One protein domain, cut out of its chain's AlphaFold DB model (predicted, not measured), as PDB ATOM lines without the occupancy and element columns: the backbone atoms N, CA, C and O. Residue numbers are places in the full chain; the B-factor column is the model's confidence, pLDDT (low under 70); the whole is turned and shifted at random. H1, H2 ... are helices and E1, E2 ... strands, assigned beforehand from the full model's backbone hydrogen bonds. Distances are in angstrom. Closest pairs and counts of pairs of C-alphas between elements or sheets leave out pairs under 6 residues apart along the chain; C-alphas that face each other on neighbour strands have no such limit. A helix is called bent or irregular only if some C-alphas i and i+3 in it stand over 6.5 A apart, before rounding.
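What this domain is: This is residues 3 to 129 of the 130 residues of an uncharacterized protein of Rhodobacter sphaeroides (strain KD131 / KCTC 12085) (UniProt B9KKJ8). A loose cluster of short helices sits toward one end, with H1 nearest the middle and H2, H5, H6 and H3 set about it. The longest helix, H4, lies out at the other end and touches no helix; the unnamed stretch of residues 89 to 108 runs back from its far end to H5. The printed part has 127 residues with six named helices and one named strand, in the order H1, H2, H3, E1, H4, H5, H6; it is mostly helix by its named elements, but under half of the residues are in them. It is only just compact, close to loose, with a radius of gyration of the C-alphas of 16.4 A, and spans 47 by 35 by 25 A.

How they stand to each other: Residues 3 to 4 pair, parallel, with residues 72 to 73 of E1, residues 71 to 73, which pairs with no named strand. H1, residues 7 to 17, only just touches H2, residues 35 to 42, with 3 pairs of C-alphas within 8 A; the closest are Phe 15 and Phe 35, 6.9 A apart, and the lines are about perpendicular at 75 degrees. H1 also only just touches H6, residues 120 to 127, with 3 such pairs, about perpendicular at 75 degrees; the closest C-alphas, of Pro 7 and Asp 122, are 6.1 A apart. H2 touches H5, residues 109 to 118, at a steep tilt of 36 degrees, only just past shallow, the same way; the closest C-alphas, of Arg 40 and Ser 111, are 6.4 A apart. Helix packing is mostly crossed, with no shallow tilt among these three pairs. H3, residues 56 to 60, touches H6, the closest C-alphas, of Ala 57 and Asp 122, being 5.0 A apart. H4, residues 74 to 88, is apart from H1, H2, H3, H5 and H6. Every O i to N i+4 pair is within hydrogen-bond range in H1, H2, H3, H5 and H6, and 8 of 11 are in H4.

Where its parts are: H1 begins at C-alpha 7, (-49.528, -38.837, -26.040), and is 15.3 A long. H2 is 10.2 A, H3 6.2 A and E1 7.0 A long. H4 is 19.9 A long and ends at C-alpha 88, (-43.349, -10.102, -28.054); it is irregular, with C-alphas 75 and 78 8.5 A apart. H5 is 14.4 A long, and H6, 10.4 A, ends at C-alpha 127, (-57.637, -34.613, -30.147).

The domain as a whole: The C-alphas farthest apart, of Gly 89 and Asp 110, are 48.9 A apart. The printed part has no cut. The links H1 to H2, H2 to H3 and H4 to H5 are long. The mean pLDDT of the printed part is 90.9, and residues 62 to 67 are under 70.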
ATOM      1  N   LEU A   3     -47.638 -26.257 -24.415       93.25
ATOM      2  CA  LEU A   3     -47.552 -27.226 -25.504       93.25
ATOM      3  C   LEU A   3     -47.936 -28.609 -24.974       93.25
ATOM      4  O   LEU A   3     -47.485 -29.003 -23.898       93.25
ATOM      5  N   MET A   4     -48.724 -29.346 -25.748       95.00
ATOM      6  CA  MET A   4     -49.009 -30.758 -25.520       95.00
ATOM      7  C   MET A   4     -48.500 -31.555 -26.710       95.00
ATOM      8  O   MET A   4     -48.763 -31.206 -27.859       95.00
ATOM      9  N   ARG A   5     -47.768 -32.629 -26.439       96.25
ATOM     10  CA  ARG A   5     -47.276 -33.532 -27.477       96.25
ATOM     11  C   ARG A   5     -48.226 -34.708 -27.643       96.25
ATOM     12  O   ARG A   5     -48.879 -35.087 -26.667       96.25
ATOM     13  N   GLU A   6     -48.265 -35.294 -28.842       96.31
ATOM     14  CA  GLU A   6     -49.029 -36.515 -29.095       96.31
ATOM     15  C   GLU A   6     -48.717 -37.548 -27.986       96.31
ATOM     16  O   GLU A   6     -47.536 -37.788 -27.701       96.31
ATOM     17  N   PRO A   7     -49.733 -38.092 -27.283       96.56
ATOM     18  CA  PRO A   7     -49.528 -38.837 -26.040       96.56
ATOM     19  C   PRO A   7     -48.534 -40.001 -26.134       96.56
ATOM     20  O   PRO A   7     -47.708 -40.177 -25.229       96.56
ATOM     21  N   ARG A   8     -48.539 -40.772 -27.228       95.50
ATOM     22  CA  ARG A   8     -47.573 -41.862 -27.429       95.50
ATOM     23  C   ARG A   8     -46.172 -41.321 -27.708       95.50
ATOM     24  O   ARG A   8     -45.202 -41.806 -27.123       95.50
ATOM     25  N   ALA A   9     -46.034 -40.318 -28.569       94.62
ATOM     26  CA  ALA A   9     -44.761 -39.683 -28.892       94.62
ATOM     27  C   ALA A   9     -44.133 -39.007 -27.665       94.62
ATOM     28  O   ALA A   9     -42.911 -39.025 -27.498       94.62
ATOM     29  N   TRP A  10     -44.959 -38.442 -26.785       95.69
ATOM     30  CA  TRP A  10     -44.557 -37.925 -25.483       95.69
ATOM     31  C   TRP A  10     -43.989 -39.028 -24.588       95.69
ATOM     32  O   TRP A  10     -42.874 -38.887 -24.076       95.69
ATOM     33  N   LEU A  11     -44.689 -40.157 -24.468       96.19
ATOM     34  CA  LEU A  11     -44.227 -41.284 -23.663       96.19
ATOM     35  C   LEU A  11     -42.931 -41.896 -24.231       96.19
ATOM     36  O   LEU A  11     -41.981 -42.156 -23.491       96.19
ATOM     37  N   GLY A  12     -42.832 -42.022 -25.557       95.94
ATOM     38  CA  GLY A  12     -41.607 -42.438 -26.248       95.94
ATOM     39  C   GLY A  12     -40.433 -41.472 -26.045       95.94
ATOM     40  O   GLY A  12     -39.276 -41.889 -25.982       95.94
ATOM     41  N   SER A  13     -40.711 -40.176 -25.883       94.25
ATOM     42  CA  SER A  13     -39.695 -39.177 -25.542       94.25
ATOM     43  C   SER A  13     -39.103 -39.416 -24.160       94.25
ATOM     44  O   SER A  13     -37.885 -39.343 -24.004       94.25
ATOM     45  N   TRP A  14     -39.949 -39.721 -23.173       95.38
ATOM     46  CA  TRP A  14     -39.515 -40.068 -21.821       95.38
ATOM     47  C   TRP A  14     -38.716 -41.360 -21.792       95.38
ATOM     48  O   TRP A  14     -37.646 -41.386 -21.185       95.38
ATOM     49  N   PHE A  15     -39.191 -42.386 -22.505       96.19
ATOM     50  CA  PHE A  15     -38.470 -43.644 -22.668       96.19
ATOM     51  C   PHE A  15     -37.048 -43.399 -23.166       96.19
ATOM     52  O   PHE A  15     -36.107 -43.800 -22.497       96.19
ATOM     53  N   ARG A  16     -36.870 -42.672 -24.275       95.31
ATOM     54  CA  ARG A  16     -35.536 -42.383 -24.835       95.31
ATOM     55  C   ARG A  16     -34.705 -41.459 -23.950       95.31
ATOM     56  O   ARG A  16     -33.495 -41.620 -23.856       95.31
ATOM     57  N   HIS A  17     -35.331 -40.467 -23.320       93.44
ATOM     58  CA  HIS A  17     -34.634 -39.548 -22.419       93.44
ATOM     59  C   HIS A  17     -34.015 -40.296 -21.230       93.44
ATOM     60  O   HIS A  17     -32.861 -40.049 -20.896       93.44
ATOM     61  N   ARG A  18     -34.738 -41.269 -20.664       94.56
ATOM     62  CA  ARG A  18     -34.276 -42.108 -19.549       94.56
ATOM     63  C   ARG A  18     -33.219 -43.161 -19.935       94.56
ATOM     64  O   ARG A  18     -32.736 -43.876 -19.060       94.56
ATOM     65  N   GLN A  19     -32.818 -43.242 -21.209       93.12
ATOM     66  CA  GLN A  19     -31.700 -44.086 -21.660       93.12
ATOM     67  C   GLN A  19     -30.352 -43.364 -21.675       93.12
ATOM     68  O   GLN A  19     -29.331 -43.994 -21.941       93.12
ATOM     69  N   ARG A  20     -30.329 -42.044 -21.469       89.44
ATOM     70  CA  ARG A  20     -29.079 -41.288 -21.542       89.44
ATOM     71  C   ARG A  20     -28.131 -41.675 -20.409       89.44
ATOM     72  O   ARG A  20     -28.562 -41.973 -19.299       89.44
ATOM     73  N   GLU A  21     -26.835 -41.613 -20.699       82.00
ATOM     74  CA  GLU A  21     -25.772 -41.940 -19.741       82.00
ATOM     75  C   GLU A  21     -25.720 -40.973 -18.548       82.00
ATOM     76  O   GLU A  21     -25.234 -41.335 -17.481       82.00
ATOM     77  N   ASP A  22     -26.252 -39.755 -18.702       82.62
ATOM     78  CA  ASP A  22     -26.345 -38.743 -17.645       82.62
ATOM     79  C   ASP A  22     -27.524 -38.969 -16.676       82.62
ATOM     80  O   ASP A  22     -27.680 -38.227 -15.705       82.62
ATOM     81  N   VAL A  23     -28.333 -40.014 -16.878       79.81
ATOM     82  CA  VAL A  23     -29.349 -40.454 -15.911       79.81
ATOM     83  C   VAL A  23     -28.653 -41.169 -14.751       79.81
ATOM     84  O   VAL A  23     -28.427 -42.375 -14.772       79.81
ATOM     85  N   VAL A  24     -28.317 -40.396 -13.717       76.19
ATOM     86  CA  VAL A  24     -27.536 -40.857 -12.552       76.19
ATOM     87  C   VAL A  24     -28.300 -41.870 -11.685       76.19
ATOM     88  O   VAL A  24     -27.706 -42.758 -11.075       76.19
ATOM     89  N   GLU A  25     -29.628 -41.758 -11.623       86.50
ATOM     90  CA  GLU A  25     -30.473 -42.664 -10.841       86.50
ATOM     91  C   GLU A  25     -30.780 -43.942 -11.632       86.50
ATOM     92  O   GLU A  25     -31.669 -43.965 -12.486       86.50
ATOM     93  N   ALA A  26     -30.088 -45.037 -11.305       85.31
ATOM     94  CA  ALA A  26     -30.277 -46.333 -11.963       85.31
ATOM     95  C   ALA A  26     -31.741 -46.817 -11.950       85.31
ATOM     96  O   ALA A  26     -32.206 -47.387 -12.935       85.31
ATOM     97  N   ALA A  27     -32.491 -46.529 -10.879       90.88
ATOM     98  CA  ALA A  27     -33.906 -46.891 -10.742       90.88
ATOM     99  C   ALA A  27     -34.831 -46.184 -11.749       90.88
ATOM    100  O   ALA A  27     -35.937 -46.662 -12.002       90.88
ATOM    101  N   ARG A  28     -34.384 -45.069 -12.346       92.94
ATOM    102  CA  ARG A  28     -35.117 -44.334 -13.384       92.94
ATOM    103  C   ARG A  28     -34.678 -44.681 -14.802       92.94
ATOM    104  O   ARG A  28     -35.324 -44.228 -15.745       92.94
ATOM    105  N   SER A  29     -33.600 -45.443 -14.965       94.44
ATOM    106  CA  SER A  29     -33.064 -45.767 -16.283       94.44
ATOM    107  C   SER A  29     -33.971 -46.737 -17.036       94.44
ATOM    108  O   SER A  29     -34.482 -47.703 -16.476       94.44
ATOM    109  N   THR A  30     -34.118 -46.509 -18.336       95.38
ATOM    110  CA  THR A  30     -34.826 -47.394 -19.278       95.38
ATOM    111  C   THR A  30     -33.872 -48.049 -20.276       95.38
ATOM    112  O   THR A  30     -34.323 -48.726 -21.196       95.38
ATOM    113  N   ALA A  31     -32.554 -47.875 -20.115       93.19
ATOM    114  CA  ALA A  31     -31.541 -48.352 -21.067       93.19
ATOM    115  C   ALA A  31     -31.527 -49.882 -21.257       93.19
ATOM    116  O   ALA A  31     -31.020 -50.380 -22.256       93.19
ATOM    117  N   HIS A  32     -32.088 -50.623 -20.300       91.69
ATOM    118  CA  HIS A  32     -32.151 -52.084 -20.284       91.69
ATOM    119  C   HIS A  32     -33.506 -52.645 -20.755       91.69
ATOM    120  O   HIS A  32     -33.734 -53.849 -20.647       91.69
ATOM    121  N   LEU A  33     -34.416 -51.787 -21.231       95.00
ATOM    122  CA  LEU A  33     -35.783 -52.144 -21.607       95.00
ATOM    123  C   LEU A  33     -36.044 -51.837 -23.082       95.00
ATOM    124  O   LEU A  33     -35.520 -50.866 -23.629       95.00
ATOM    125  N   ASP A  34     -36.923 -52.622 -23.699       97.06
ATOM    126  CA  ASP A  34     -37.614 -52.200 -24.913       97.06
ATOM    127  C   ASP A  34     -38.819 -51.301 -24.572       97.06
ATOM    128  O   ASP A  34     -39.230 -51.150 -23.412       97.06
ATOM    129  N   PHE A  35     -39.367 -50.642 -25.594       97.50
ATOM    130  CA  PHE A  35     -40.474 -49.709 -25.398       97.50
ATOM    131  C   PHE A  35     -41.763 -50.411 -24.952       97.50
ATOM    132  O   PHE A  35     -42.530 -49.864 -24.164       97.50
ATOM    133  N   ASP A  36     -41.980 -51.640 -25.406       97.88
ATOM    134  CA  ASP A  36     -43.146 -52.454 -25.077       97.88
ATOM    135  C   ASP A  36     -43.164 -52.854 -23.586       97.88
ATOM    136  O   ASP A  36     -44.181 -52.693 -22.904       97.88
ATOM    137  N   ALA A  37     -42.022 -53.253 -23.016       97.56
ATOM    138  CA  ALA A  37     -41.864 -53.468 -21.578       97.56
ATOM    139  C   ALA A  37     -42.058 -52.176 -20.779       97.56
ATOM    140  O   ALA A  37     -42.718 -52.193 -19.736       97.56
ATOM    141  N   PHE A  38     -41.537 -51.056 -21.279       97.62
ATOM    142  CA  PHE A  38     -41.748 -49.748 -20.669       97.62
ATOM    143  C   PHE A  38     -43.232 -49.351 -20.647       97.62
ATOM    144  O   PHE A  38     -43.722 -48.909 -19.611       97.62
ATOM    145  N   VAL A  39     -43.976 -49.563 -21.735       97.25
ATOM    146  CA  VAL A  39     -45.418 -49.273 -21.812       97.25
ATOM    147  C   VAL A  39     -46.230 -50.174 -20.885       97.25
ATOM    148  O   VAL A  39     -47.112 -49.687 -20.177       97.25
ATOM    149  N   ARG A  40     -45.911 -51.471 -20.810       96.94
ATOM    150  CA  ARG A  40     -46.550 -52.367 -19.835       96.94
ATOM    151  C   ARG A  40     -46.326 -51.914 -18.395       96.94
ATOM    152  O   ARG A  40     -47.266 -51.947 -17.606       96.94
ATOM    153  N   ALA A  41     -45.105 -51.494 -18.068       97.19
ATOM    154  CA  ALA A  41     -44.756 -50.966 -16.754       97.19
ATOM    155  C   ALA A  41     -45.433 -49.615 -16.479       97.19
ATOM    156  O   ALA A  41     -45.899 -49.360 -15.375       97.19
ATOM    157  N   TYR A  42     -45.550 -48.755 -17.489       96.75
ATOM    158  CA  TYR A  42     -46.309 -47.514 -17.386       96.75
ATOM    159  C   TYR A  42     -47.779 -47.783 -17.036       96.75
ATOM    160  O   TYR A  42     -48.360 -47.069 -16.226       96.75
ATOM    161  N   ALA A  43     -48.353 -48.843 -17.606       95.19
ATOM    162  CA  ALA A  43     -49.725 -49.287 -17.387       95.19
ATOM    163  C   ALA A  43     -49.917 -50.235 -16.180       95.19
ATOM    164  O   ALA A  43     -50.975 -50.874 -16.077       95.19
ATOM    165  N   SER A  44     -48.910 -50.403 -15.312       94.94
ATOM    166  CA  SER A  44     -48.994 -51.261 -14.123       94.94
ATOM    167  C   SER A  44     -49.301 -50.472 -12.851       94.94
ATOM    168  O   SER A  44     -48.980 -49.292 -12.741       94.94
ATOM    169  N   ASP A  45     -49.883 -51.159 -11.868       92.31
ATOM    170  CA  ASP A  45     -50.087 -50.658 -10.509       92.31
ATOM    171  C   ASP A  45     -49.572 -51.720  -9.509       92.31
ATOM    172  O   ASP A  45     -50.078 -52.847  -9.529       92.31
ATOM    173  N   PRO A  46     -48.536 -51.433  -8.696       93.31
ATOM    174  CA  PRO A  46     -47.805 -50.168  -8.632       93.31
ATOM    175  C   PRO A  46     -46.992 -49.884  -9.905       93.31
ATOM    176  O   PRO A  46     -46.459 -50.792 -10.553       93.31
ATOM    177  N   GLN A  47     -46.885 -48.603 -10.259       95.19
ATOM    178  CA  GLN A  47     -46.051 -48.138 -11.365       95.19
ATOM    179  C   GLN A  47     -44.587 -48.029 -10.890       95.19
ATOM    180  O   GLN A  47     -44.327 -47.332  -9.905       95.19
ATOM    181  N   PRO A  48     -43.616 -48.693 -11.544       95.75
ATOM    182  CA  PRO A  48     -42.213 -48.618 -11.143       95.75
ATOM    183  C   PRO A  48     -41.599 -47.248 -11.466       95.75
ATOM    184  O   PRO A  48     -42.030 -46.561 -12.391       95.75
ATOM    185  N   GLU A  49     -40.540 -46.860 -10.748       94.38
ATOM    186  CA  GLU A  49     -39.930 -45.521 -10.851       94.38
ATOM    187  C   GLU A  49     -39.462 -45.157 -12.268       94.38
ATOM    188  O   GLU A  49     -39.721 -44.049 -12.747       94.38
ATOM    189  N   PHE A  50     -38.842 -46.100 -12.985       94.94
ATOM    190  CA  PHE A  50     -38.430 -45.889 -14.374       94.94
ATOM    191  C   PHE A  50     -39.600 -45.627 -15.315       94.94
ATOM    192  O   PHE A  50     -39.366 -45.042 -16.368       94.94
ATOM    193  N   ALA A  51     -40.833 -46.002 -14.955       95.50
ATOM    194  CA  ALA A  51     -42.055 -45.741 -15.711       95.50
ATOM    195  C   ALA A  51     -42.935 -44.654 -15.076       95.50
ATOM    196  O   ALA A  51     -43.921 -44.251 -15.682       95.50
ATOM    197  N   ALA A  52     -42.561 -44.129 -13.904       92.94
ATOM    198  CA  ALA A  52     -43.286 -43.077 -13.201       92.94
ATOM    199  C   ALA A  52     -43.194 -41.746 -13.963       92.94
ATOM    200  O   ALA A  52     -42.299 -40.923 -13.745       92.94
ATOM    201  N   VAL A  53     -44.104 -41.571 -14.918       91.00
ATOM    202  CA  VAL A  53     -44.259 -40.379 -15.749       91.00
ATOM    203  C   VAL A  53     -45.718 -39.936 -15.634       91.00
ATOM    204  O   VAL A  53     -46.637 -40.675 -15.965       91.00
ATOM    205  N   SER A  54     -45.971 -38.733 -15.128       88.50
ATOM    206  CA  SER A  54     -47.351 -38.281 -14.909       88.50
ATOM    207  C   SER A  54     -48.007 -37.811 -16.210       88.50
ATOM    208  O   SER A  54     -47.370 -37.118 -16.996       88.50
ATOM    209  N   SER A  55     -49.287 -38.153 -16.395       89.62
ATOM    210  CA  SER A  55     -50.150 -37.727 -17.514       89.62
ATOM    211  C   SER A  55     -50.077 -36.216 -17.773       89.62
ATOM    212  O   SER A  55     -50.079 -35.425 -16.826       89.62
ATOM    213  N   GLN A  56     -50.062 -35.818 -19.051       93.44
ATOM    214  CA  GLN A  56     -50.101 -34.416 -19.471       93.44
ATOM    215  C   GLN A  56     -51.471 -33.805 -19.155       93.44
ATOM    216  O   GLN A  56     -51.539 -32.706 -18.606       93.44
ATOM    217  N   ALA A  57     -52.562 -34.531 -19.428       90.75
ATOM    218  CA  ALA A  57     -53.922 -34.075 -19.140       90.75
ATOM    219  C   ALA A  57     -54.110 -33.730 -17.658       90.75
ATOM    220  O   ALA A  57     -54.735 -32.725 -17.339       90.75
ATOM    221  N   ARG A  58     -53.496 -34.494 -16.745       87.62
ATOM    222  CA  ARG A  58     -53.536 -34.191 -15.305       87.62
ATOM    223  C   ARG A  58     -52.915 -32.830 -14.948       87.62
ATOM    224  O   ARG A  58     -53.343 -32.223 -13.972       87.62
ATOM    225  N   PHE A  59     -51.912 -32.362 -15.694       86.19
ATOM    226  CA  PHE A  59     -51.293 -31.047 -15.473       86.19
ATOM    227  C   PHE A  59     -52.016 -29.912 -16.200       86.19
ATOM    228  O   PHE A  59     -52.001 -28.779 -15.730       86.19
ATOM    229  N   LEU A  60     -52.597 -30.205 -17.362       86.25
ATOM    230  CA  LEU A  60     -53.182 -29.202 -18.253       86.25
ATOM    231  C   LEU A  60     -54.659 -28.926 -17.949       86.25
ATOM    232  O   LEU A  60     -55.143 -27.824 -18.211       86.25
ATOM    233  N   ASP A  61     -55.359 -29.907 -17.384       74.44
ATOM    234  CA  ASP A  61     -56.782 -29.854 -17.079       74.44
ATOM    235  C   ASP A  61     -57.016 -30.181 -15.597       74.44
ATOM    236  O   ASP A  61     -57.154 -31.341 -15.193       74.44
ATOM    237  N   SER A  62     -57.024 -29.134 -14.764       64.12
ATOM    238  CA  SER A  62     -57.264 -29.242 -13.320       64.12
ATOM    239  C   SER A  62     -58.748 -29.397 -12.957       64.12
ATOM    240  O   SER A  62     -59.075 -29.423 -11.773       64.12
ATOM    241  N   GLY A  63     -59.657 -29.520 -13.933       59.47
ATOM    242  CA  GLY A  63     -61.081 -29.814 -13.720       59.47
ATOM    243  C   GLY A  63     -61.938 -28.666 -13.168       59.47
ATOM    244  O   GLY A  63     -63.143 -28.660 -13.404       59.47
ATOM    245  N   GLU A  64     -61.353 -27.677 -12.485       55.75
ATOM    246  CA  GLU A  64     -62.088 -26.541 -11.887       55.75
ATOM    247  C   GLU A  64     -61.906 -25.215 -12.649       55.75
ATOM    248  O   GLU A  64     -62.751 -24.324 -12.573       55.75
ATOM    249  N   ALA A  65     -60.839 -25.091 -13.441       54.31
ATOM    250  CA  ALA A  65     -60.587 -23.986 -14.362       54.31
ATOM    251  C   ALA A  65     -59.730 -24.500 -15.529       54.31
ATOM    252  O   ALA A  65     -58.965 -25.449 -15.358       54.31
ATOM    253  N   ARG A  66     -59.807 -23.873 -16.715       55.56
ATOM    254  CA  ARG A  66     -58.811 -24.114 -17.775       55.56
ATOM    255  C   ARG A  66     -57.445 -23.707 -17.211       55.56
ATOM    256  O   ARG A  66     -57.162 -22.519 -17.116       55.56
ATOM    257  N   GLY A  67     -56.623 -24.681 -16.813       64.94
ATOM    258  CA  GLY A  67     -55.307 -24.440 -16.205       64.94
ATOM    259  C   GLY A  67     -54.345 -23.678 -17.123       64.94
ATOM    260  O   GLY A  67     -53.368 -23.093 -16.662       64.94
ATOM    261  N   VAL A  68     -54.643 -23.643 -18.425       76.31
ATOM    262  CA  VAL A  68     -53.941 -22.856 -19.437       76.31
ATOM    263  C   VAL A  68     -54.935 -22.150 -20.364       76.31
ATOM    264  O   VAL A  68     -55.904 -22.750 -20.823       76.31
ATOM    265  N   ASP A  69     -54.668 -20.882 -20.692       78.94
ATOM    266  CA  ASP A  69     -55.549 -20.083 -21.565       78.94
ATOM    267  C   ASP A  69     -55.556 -20.568 -23.021       78.94
ATOM    268  O   ASP A  69     -56.562 -20.459 -23.722       78.94
ATOM    269  N   ARG A  70     -54.412 -21.090 -23.482       87.62
ATOM    270  CA  ARG A  70     -54.204 -21.664 -24.817       87.62
ATOM    271  C   ARG A  70     -53.254 -22.849 -24.751       87.62
ATOM    272  O   ARG A  70     -52.234 -22.783 -24.055       87.62
ATOM    273  N   LEU A  71     -53.585 -23.893 -25.496       91.06
ATOM    274  CA  LEU A  71     -52.816 -25.122 -25.603       91.06
ATOM    275  C   LEU A  71     -52.528 -25.381 -27.081       91.06
ATOM    276  O   LEU A  71     -53.443 -25.327 -27.896       91.06
ATOM    277  N   PHE A  72     -51.261 -25.613 -27.405       93.31
ATOM    278  CA  PHE A  72     -50.788 -25.846 -28.766       93.31
ATOM    279  C   PHE A  72     -50.295 -27.285 -28.905       93.31
ATOM    280  O   PHE A  72     -49.736 -27.844 -27.954       93.31
ATOM    281  N   ARG A  73     -50.449 -27.876 -30.092       94.94
ATOM    282  CA  ARG A  73     -49.793 -29.146 -30.414       94.94
ATOM    283  C   ARG A  73     -48.292 -28.922 -30.559       94.94
ATOM    284  O   ARG A  73     -47.863 -28.027 -31.280       94.94
ATOM    285  N   TYR A  74     -47.491 -29.763 -29.914       94.38
ATOM    286  CA  TYR A  74     -46.034 -29.744 -30.052       94.38
ATOM    287  C   TYR A  74     -45.595 -29.965 -31.505       94.38
ATOM    288  O   TYR A  74     -44.590 -29.426 -31.950       94.38
ATOM    289  N   GLU A  75     -46.366 -30.747 -32.253       93.62
ATOM    290  CA  GLU A  75     -46.149 -31.049 -33.665       93.62
ATOM    291  C   GLU A  75     -46.427 -29.848 -34.582       93.62
ATOM    292  O   GLU A  75     -45.928 -29.819 -35.702       93.62
ATOM    293  N   ALA A  76     -47.170 -28.850 -34.096       92.94
ATOM    294  CA  ALA A  76     -47.450 -27.589 -34.779       92.94
ATOM    295  C   ALA A  76     -46.741 -26.418 -34.069       92.94
ATOM    296  O   ALA A  76     -47.338 -25.370 -33.824       92.94
ATOM    297  N   ILE A  77     -45.468 -26.613 -33.695       92.00
ATOM    298  CA  ILE A  77     -44.691 -25.635 -32.914       92.00
ATOM    299  C   ILE A  77     -44.568 -24.271 -33.603       92.00
ATOM    300  O   ILE A  77     -44.487 -23.264 -32.910       92.00
ATOM    301  N   ASP A  78     -44.627 -24.225 -34.932       92.69
ATOM    302  CA  ASP A  78     -44.565 -22.977 -35.697       92.69
ATOM    303  C   ASP A  78     -45.730 -22.042 -35.330       92.69
ATOM    304  O   ASP A  78     -45.509 -20.867 -35.069       92.69
ATOM    305  N   LEU A  79     -46.945 -22.576 -35.129       92.94
ATOM    306  CA  LEU A  79     -48.103 -21.782 -34.684       92.94
ATOM    307  C   LEU A  79     -47.905 -21.194 -33.282       92.94
ATOM    308  O   LEU A  79     -48.425 -20.125 -32.955       92.94
ATOM    309  N   PHE A  80     -47.182 -21.915 -32.426       93.38
ATOM    310  CA  PHE A  80     -46.822 -21.426 -31.103       93.38
ATOM    311  C   PHE A  80     -45.752 -20.333 -31.186       93.38
ATOM    312  O   PHE A  80     -45.841 -19.357 -30.442       93.38
ATOM    313  N   ILE A  81     -44.773 -20.476 -32.083       94.19
ATOM    314  CA  ILE A  81     -43.751 -19.457 -32.341       94.19
ATOM    315  C   ILE A  81     -44.413 -18.189 -32.880       94.19
ATOM    316  O   ILE A  81     -44.272 -17.152 -32.242       94.19
ATOM    317  N   ASP A  82     -45.226 -18.282 -33.935       94.19
ATOM    318  CA  ASP A  82     -45.950 -17.146 -34.523       94.19
ATOM    319  C   ASP A  82     -46.755 -16.382 -33.458       94.19
ATOM    320  O   ASP A  82     -46.691 -15.155 -33.351       94.19
ATOM    321  N   PHE A  83     -47.467 -17.119 -32.596       93.69
ATOM    322  CA  PHE A  83     -48.215 -16.539 -31.481       93.69
ATOM    323  C   PHE A  83     -47.319 -15.779 -30.491       93.69
ATOM    324  O   PHE A  83     -47.723 -14.749 -29.944       93.69
ATOM    325  N   LEU A  84     -46.125 -16.299 -30.199       94.19
ATOM    326  CA  LEU A  84     -45.176 -15.628 -29.319       94.19
ATOM    327  C   LEU A  84     -44.568 -14.392 -29.981       94.19
ATOM    328  O   LEU A  84     -44.495 -13.350 -29.331       94.19
ATOM    329  N   GLU A  85     -44.161 -14.491 -31.243       96.06
ATOM    330  CA  GLU A  85     -43.554 -13.393 -31.997       96.06
ATOM    331  C   GLU A  85     -44.518 -12.211 -32.137       96.06
ATOM    332  O   GLU A  85     -44.134 -11.073 -31.857       96.06
ATOM    333  N   GLU A  86     -45.795 -12.466 -32.450       95.50
ATOM    334  CA  GLU A  86     -46.833 -11.428 -32.523       95.50
ATOM    335  C   GLU A  86     -46.974 -10.674 -31.191       95.50
ATOM    336  O   GLU A  86     -47.142  -9.453 -31.157       95.50
ATOM    337  N   ARG A  87     -46.881 -11.391 -30.065       93.88
ATOM    338  CA  ARG A  87     -47.055 -10.799 -28.729       93.88
ATOM    339  C   ARG A  87     -45.808 -10.116 -28.191       93.88
ATOM    340  O   ARG A  87     -45.938  -9.190 -27.391       93.88
ATOM    341  N   LEU A  88     -44.627 -10.608 -28.550       95.06
ATOM    342  CA  LEU A  88     -43.349 -10.102 -28.054       95.06
ATOM    343  C   LEU A  88     -42.743  -9.044 -28.984       95.06
ATOM    344  O   LEU A  88     -41.910  -8.258 -28.536       95.06
ATOM    345  N   GLY A  89     -43.188  -8.982 -30.242       95.75
ATOM    346  CA  GLY A  89     -42.696  -8.034 -31.239       95.75
ATOM    347  C   GLY A  89     -41.262  -8.319 -31.683       95.75
ATOM    348  O   GLY A  89     -40.548  -7.392 -32.070       95.75
ATOM    349  N   CYS A  90     -40.815  -9.570 -31.590       94.69
ATOM    350  CA  CYS A  90     -39.488  -9.996 -32.013       94.69
ATOM    351  C   CYS A  90     -39.511 -11.407 -32.600       94.69
ATOM    352  O   CYS A  90     -40.398 -12.194 -32.289       94.69
ATOM    353  N   GLU A  91     -38.503 -11.702 -33.418       95.25
ATOM    354  CA  GLU A  91     -38.257 -13.036 -33.964       95.25
ATOM    355  C   GLU A  91     -37.739 -13.987 -32.872       95.25
ATOM    356  O   GLU A  91     -36.908 -13.610 -32.033       95.25
ATOM    357  N   ILE A  92     -38.202 -15.234 -32.900       93.56
ATOM    358  CA  ILE A  92     -37.817 -16.304 -31.985       93.56
ATOM    359  C   ILE A  92     -37.200 -17.449 -32.779       93.56
ATOM    360  O   ILE A  92     -37.869 -18.225 -33.453       93.56
ATOM    361  N   ILE A  93     -35.894 -17.631 -32.597       88.88
ATOM    362  CA  ILE A  93     -35.157 -18.750 -33.183       88.88
ATOM    363  C   ILE A  93     -34.990 -19.838 -32.121       88.88
ATOM    364  O   ILE A  93     -34.285 -19.647 -31.127       88.88
ATOM    365  N   LEU A  94     -35.605 -21.003 -32.339       87.56
ATOM    366  CA  LEU A  94     -35.464 -22.167 -31.462       87.56
ATOM    367  C   LEU A  94     -34.430 -23.156 -32.029       87.56
ATOM    368  O   LEU A  94     -34.749 -23.927 -32.938       87.56
ATOM    369  N   PRO A  95     -33.188 -23.193 -31.508       87.88
ATOM    370  CA  PRO A  95     -32.227 -24.205 -31.920       87.88
ATOM    371  C   PRO A  95     -32.662 -25.595 -31.439       87.88
ATOM    372  O   PRO A  95     -33.203 -25.768 -30.343       87.88
ATOM    373  N   ARG A  96     -32.357 -26.626 -32.233       83.06
ATOM    374  CA  ARG A  96     -32.620 -28.014 -31.845       83.06
ATOM    375  C   ARG A  96     -31.587 -28.482 -30.819       83.06
ATOM    376  O   ARG A  96     -30.465 -28.833 -31.171       83.06
ATOM    377  N   LEU A  97     -31.987 -28.516 -29.552       86.50
ATOM    378  CA  LEU A  97     -31.174 -28.972 -28.421       86.50
ATOM    379  C   LEU A  97     -31.821 -30.186 -27.737       86.50
ATOM    380  O   LEU A  97     -32.982 -30.505 -27.987       86.50
ATOM    381  N   ASN A  98     -31.076 -30.868 -26.860       81.50
ATOM    382  CA  ASN A  98     -31.579 -31.973 -26.031       81.50
ATOM    383  C   ASN A  98     -32.196 -33.142 -26.820       81.50
ATOM    384  O   ASN A  98     -33.208 -33.708 -26.402       81.50
ATOM    385  N   VAL A  99     -31.580 -33.548 -27.931       82.12
ATOM    386  CA  VAL A  99     -32.045 -34.692 -28.729       82.12
ATOM    387  C   VAL A  99     -31.763 -35.998 -27.980       82.12
ATOM    388  O   VAL A  99     -30.619 -36.301 -27.658       82.12
ATOM    389  N   SER A 100     -32.811 -36.761 -27.665       84.38
ATOM    390  CA  SER A 100     -32.654 -38.074 -27.029       84.38
ATOM    391  C   SER A 100     -32.116 -39.121 -28.015       84.38
ATOM    392  O   SER A 100     -32.363 -38.987 -29.217       84.38
ATOM    393  N   PRO A 101     -31.438 -40.174 -27.519       86.56
ATOM    394  CA  PRO A 101     -30.971 -41.286 -28.341       86.56
ATOM    395  C   PRO A 101     -32.082 -41.883 -29.210       86.56
ATOM    396  O   PRO A 101     -33.265 -41.844 -28.855       86.56
ATOM    397  N   CYS A 102     -31.705 -42.447 -30.357       87.81
ATOM    398  CA  CYS A 102     -32.644 -43.199 -31.176       87.81
ATOM    399  C   CYS A 102     -32.910 -44.558 -30.517       87.81
ATOM    400  O   CYS A 102     -31.974 -45.323 -30.309       87.81
ATOM    401  N   ALA A 103     -34.175 -44.853 -30.217       90.00
ATOM    402  CA  ALA A 103     -34.611 -46.169 -29.766       90.00
ATOM    403  C   ALA A 103     -35.934 -46.548 -30.455       90.00
ATOM    404  O   ALA A 103     -36.790 -45.658 -30.627       90.00
ATOM    405  N   PRO A 104     -36.111 -47.828 -30.841       93.44
ATOM    406  CA  PRO A 104     -37.363 -48.318 -31.403       93.44
ATOM    407  C   PRO A 104     -38.528 -48.095 -30.435       93.44
ATOM    408  O   PRO A 104     -38.358 -48.165 -29.218       93.44
ATOM    409  N   LEU A 105     -39.700 -47.787 -30.989       95.75
ATOM    410  CA  LEU A 105     -40.945 -47.568 -30.238       95.75
ATOM    411  C   LEU A 105     -42.032 -48.554 -30.681       95.75
ATOM    412  O   LEU A 105     -43.217 -48.207 -30.737       95.75
ATOM    413  N   ASP A 106     -41.607 -49.758 -31.052       96.25
ATOM    414  CA  ASP A 106     -42.493 -50.845 -31.442       96.25
ATOM    415  C   ASP A 106     -43.312 -51.308 -30.238       96.25
ATOM    416  O   ASP A 106     -42.805 -51.372 -29.116       96.25
ATOM    417  N   LEU A 107     -44.585 -51.605 -30.487       96.19
ATOM    418  CA  LEU A 107     -45.526 -52.113 -29.497       96.19
ATOM    419  C   LEU A 107     -46.239 -53.337 -30.053       96.19
ATOM    420  O   LEU A 107     -46.609 -53.390 -31.228       96.19
ATOM    421  N   SER A 108     -46.452 -54.311 -29.177       97.38
ATOM    422  CA  SER A 108     -47.404 -55.391 -29.408       97.38
ATOM    423  C   SER A 108     -48.832 -54.831 -29.488       97.38
ATOM    424  O   SER A 108     -49.128 -53.838 -28.815       97.38
ATOM    425  N   PRO A 109     -49.744 -55.465 -30.253       97.06
ATOM    426  CA  PRO A 109     -51.146 -55.044 -30.313       97.06
ATOM    427  C   PRO A 109     -51.793 -54.912 -28.927       97.06
ATOM    428  O   PRO A 109     -52.449 -53.912 -28.647       97.06
ATOM    429  N   ASP A 110     -51.520 -55.864 -28.032       96.81
ATOM    430  CA  ASP A 110     -52.034 -55.866 -26.659       96.81
ATOM    431  C   ASP A 110     -51.532 -54.656 -25.852       96.81
ATOM    432  O   ASP A 110     -52.282 -54.043 -25.088       96.81
ATOM    433  N   SER A 111     -50.255 -54.287 -26.010       97.06
ATOM    434  CA  SER A 111     -49.686 -53.126 -25.314       97.06
ATOM    435  C   SER A 111     -50.183 -51.810 -25.904       97.06
ATOM    436  O   SER A 111     -50.377 -50.859 -25.152       97.06
ATOM    437  N   GLU A 112     -50.440 -51.753 -27.214       96.31
ATOM    438  CA  GLU A 112     -51.064 -50.601 -27.869       96.31
ATOM    439  C   GLU A 112     -52.483 -50.362 -27.332       96.31
ATOM    440  O   GLU A 112     -52.796 -49.254 -26.900       96.31
ATOM    441  N   GLU A 113     -53.326 -51.398 -27.290       96.62
ATOM    442  CA  GLU A 113     -54.691 -51.301 -26.755       96.62
ATOM    443  C   GLU A 113     -54.677 -50.868 -25.284       96.62
ATOM    444  O   GLU A 113     -55.402 -49.961 -24.861       96.62
ATOM    445  N   ARG A 114     -53.797 -51.475 -24.483       95.56
ATOM    446  CA  ARG A 114     -53.647 -51.107 -23.076       95.56
ATOM    447  C   ARG A 114     -53.179 -49.661 -22.914       95.56
ATOM    448  O   ARG A 114     -53.688 -48.956 -22.044       95.56
ATOM    449  N   LEU A 115     -52.250 -49.208 -23.753       95.44
ATOM    450  CA  LEU A 115     -51.765 -47.832 -23.740       95.44
ATOM    451  C   LEU A 115     -52.872 -46.837 -24.098       95.44
ATOM    452  O   LEU A 115     -53.000 -45.821 -23.417       95.44
ATOM    453  N   GLN A 116     -53.696 -47.138 -25.106       95.94
ATOM    454  CA  GLN A 116     -54.842 -46.303 -25.486       95.94
ATOM    455  C   GLN A 116     -55.812 -46.110 -24.317       95.94
ATOM    456  O   GLN A 116     -56.260 -44.992 -24.066       95.94
ATOM    457  N   ASN A 117     -56.081 -47.174 -23.556       95.88
ATOM    458  CA  ASN A 117     -56.943 -47.102 -22.379       95.88
ATOM    459  C   ASN A 117     -56.331 -46.245 -21.257       95.88
ATOM    460  O   ASN A 117     -57.017 -45.399 -20.683       95.88
ATOM    461  N   VAL A 118     -55.038 -46.420 -20.958       95.50
ATOM    462  CA  VAL A 118     -54.354 -45.648 -19.902       95.50
ATOM    463  C   VAL A 118     -54.235 -44.167 -20.268       95.50
ATOM    464  O   VAL A 118     -54.416 -43.302 -19.413       95.50
ATOM    465  N   LEU A 119     -53.970 -43.861 -21.540       95.94
ATOM    466  CA  LEU A 119     -53.825 -42.496 -22.044       95.94
ATOM    467  C   LEU A 119     -55.139 -41.885 -22.543       95.94
ATOM    468  O   LEU A 119     -55.106 -40.817 -23.144       95.94
ATOM    469  N   ALA A 120     -56.299 -42.500 -22.295       96.06
ATOM    470  CA  ALA A 120     -57.570 -42.067 -22.885       96.06
ATOM    471  C   ALA A 120     -57.876 -40.574 -22.657       96.06
ATOM    472  O   ALA A 120     -58.341 -39.886 -23.567       96.06
ATOM    473  N   ARG A 121     -57.565 -40.042 -21.466       94.00
ATOM    474  CA  ARG A 121     -57.733 -38.609 -21.160       94.00
ATOM    475  C   ARG A 121     -56.753 -37.724 -21.927       94.00
ATOM    476  O   ARG A 121     -57.159 -36.689 -22.445       94.00
ATOM    477  N   ASP A 122     -55.487 -38.124 -22.011       95.19
ATOM    478  CA  ASP A 122     -54.467 -37.421 -22.792       95.19
ATOM    479  C   ASP A 122     -54.815 -37.417 -24.284       95.19
ATOM    480  O   ASP A 122     -54.722 -36.383 -24.937       95.19
ATOM    481  N   ILE A 123     -55.282 -38.547 -24.813       96.38
ATOM    482  CA  ILE A 123     -55.712 -38.687 -26.207       96.38
ATOM    483  C   ILE A 123     -56.912 -37.783 -26.487       96.38
ATOM    484  O   ILE A 123     -56.885 -37.028 -27.455       96.38
ATOM    485  N   ALA A 124     -57.934 -37.809 -25.629       94.81
ATOM    486  CA  ALA A 124     -59.113 -36.964 -25.792       94.81
ATOM    487  C   ALA A 124     -58.759 -35.467 -25.754       94.81
ATOM    488  O   ALA A 124     -59.223 -34.704 -26.601       94.81
ATOM    489  N   LEU A 125     -57.897 -35.051 -24.816       93.31
ATOM    490  CA  LEU A 125     -57.440 -33.665 -24.732       93.31
ATOM    491  C   LEU A 125     -56.645 -33.267 -25.981       93.31
ATOM    492  O   LEU A 125     -56.946 -32.239 -26.580       93.31
ATOM    493  N   TYR A 126     -55.687 -34.090 -26.414       95.00
ATOM    494  CA  TYR A 126     -54.869 -33.815 -27.599       95.00
ATOM    495  C   TYR A 126     -55.703 -33.745 -28.891       95.00
ATOM    496  O   TYR A 126     -55.467 -32.895 -29.754       95.00
ATOM    497  N   ALA A 127     -56.710 -34.613 -29.018       94.19
ATOM    498  CA  ALA A 127     -57.637 -34.613 -30.147       94.19
ATOM    499  C   ALA A 127     -58.530 -33.361 -30.190       94.19
ATOM    500  O   ALA A 127     -58.968 -32.979 -31.270       94.19
ATOM    501  N   SER A 128     -58.777 -32.716 -29.044       92.50
ATOM    502  CA  SER A 128     -59.538 -31.460 -28.973       92.50
ATOM    503  C   SER A 128     -58.733 -30.210 -29.344       92.50
ATOM    504  O   SER A 128     -59.305 -29.125 -29.414       92.50
ATOM    505  N   LEU A 129     -57.417 -30.351 -29.531       89.94
ATOM    506  CA  LEU A 129     -56.552 -29.265 -29.985       89.94
ATOM    507  C   LEU A 129     -56.678 -29.109 -31.499       89.94
ATOM    508  O   LEU A 129     -56.776 -30.109 -32.211       89.94
TER     509      LEU A 129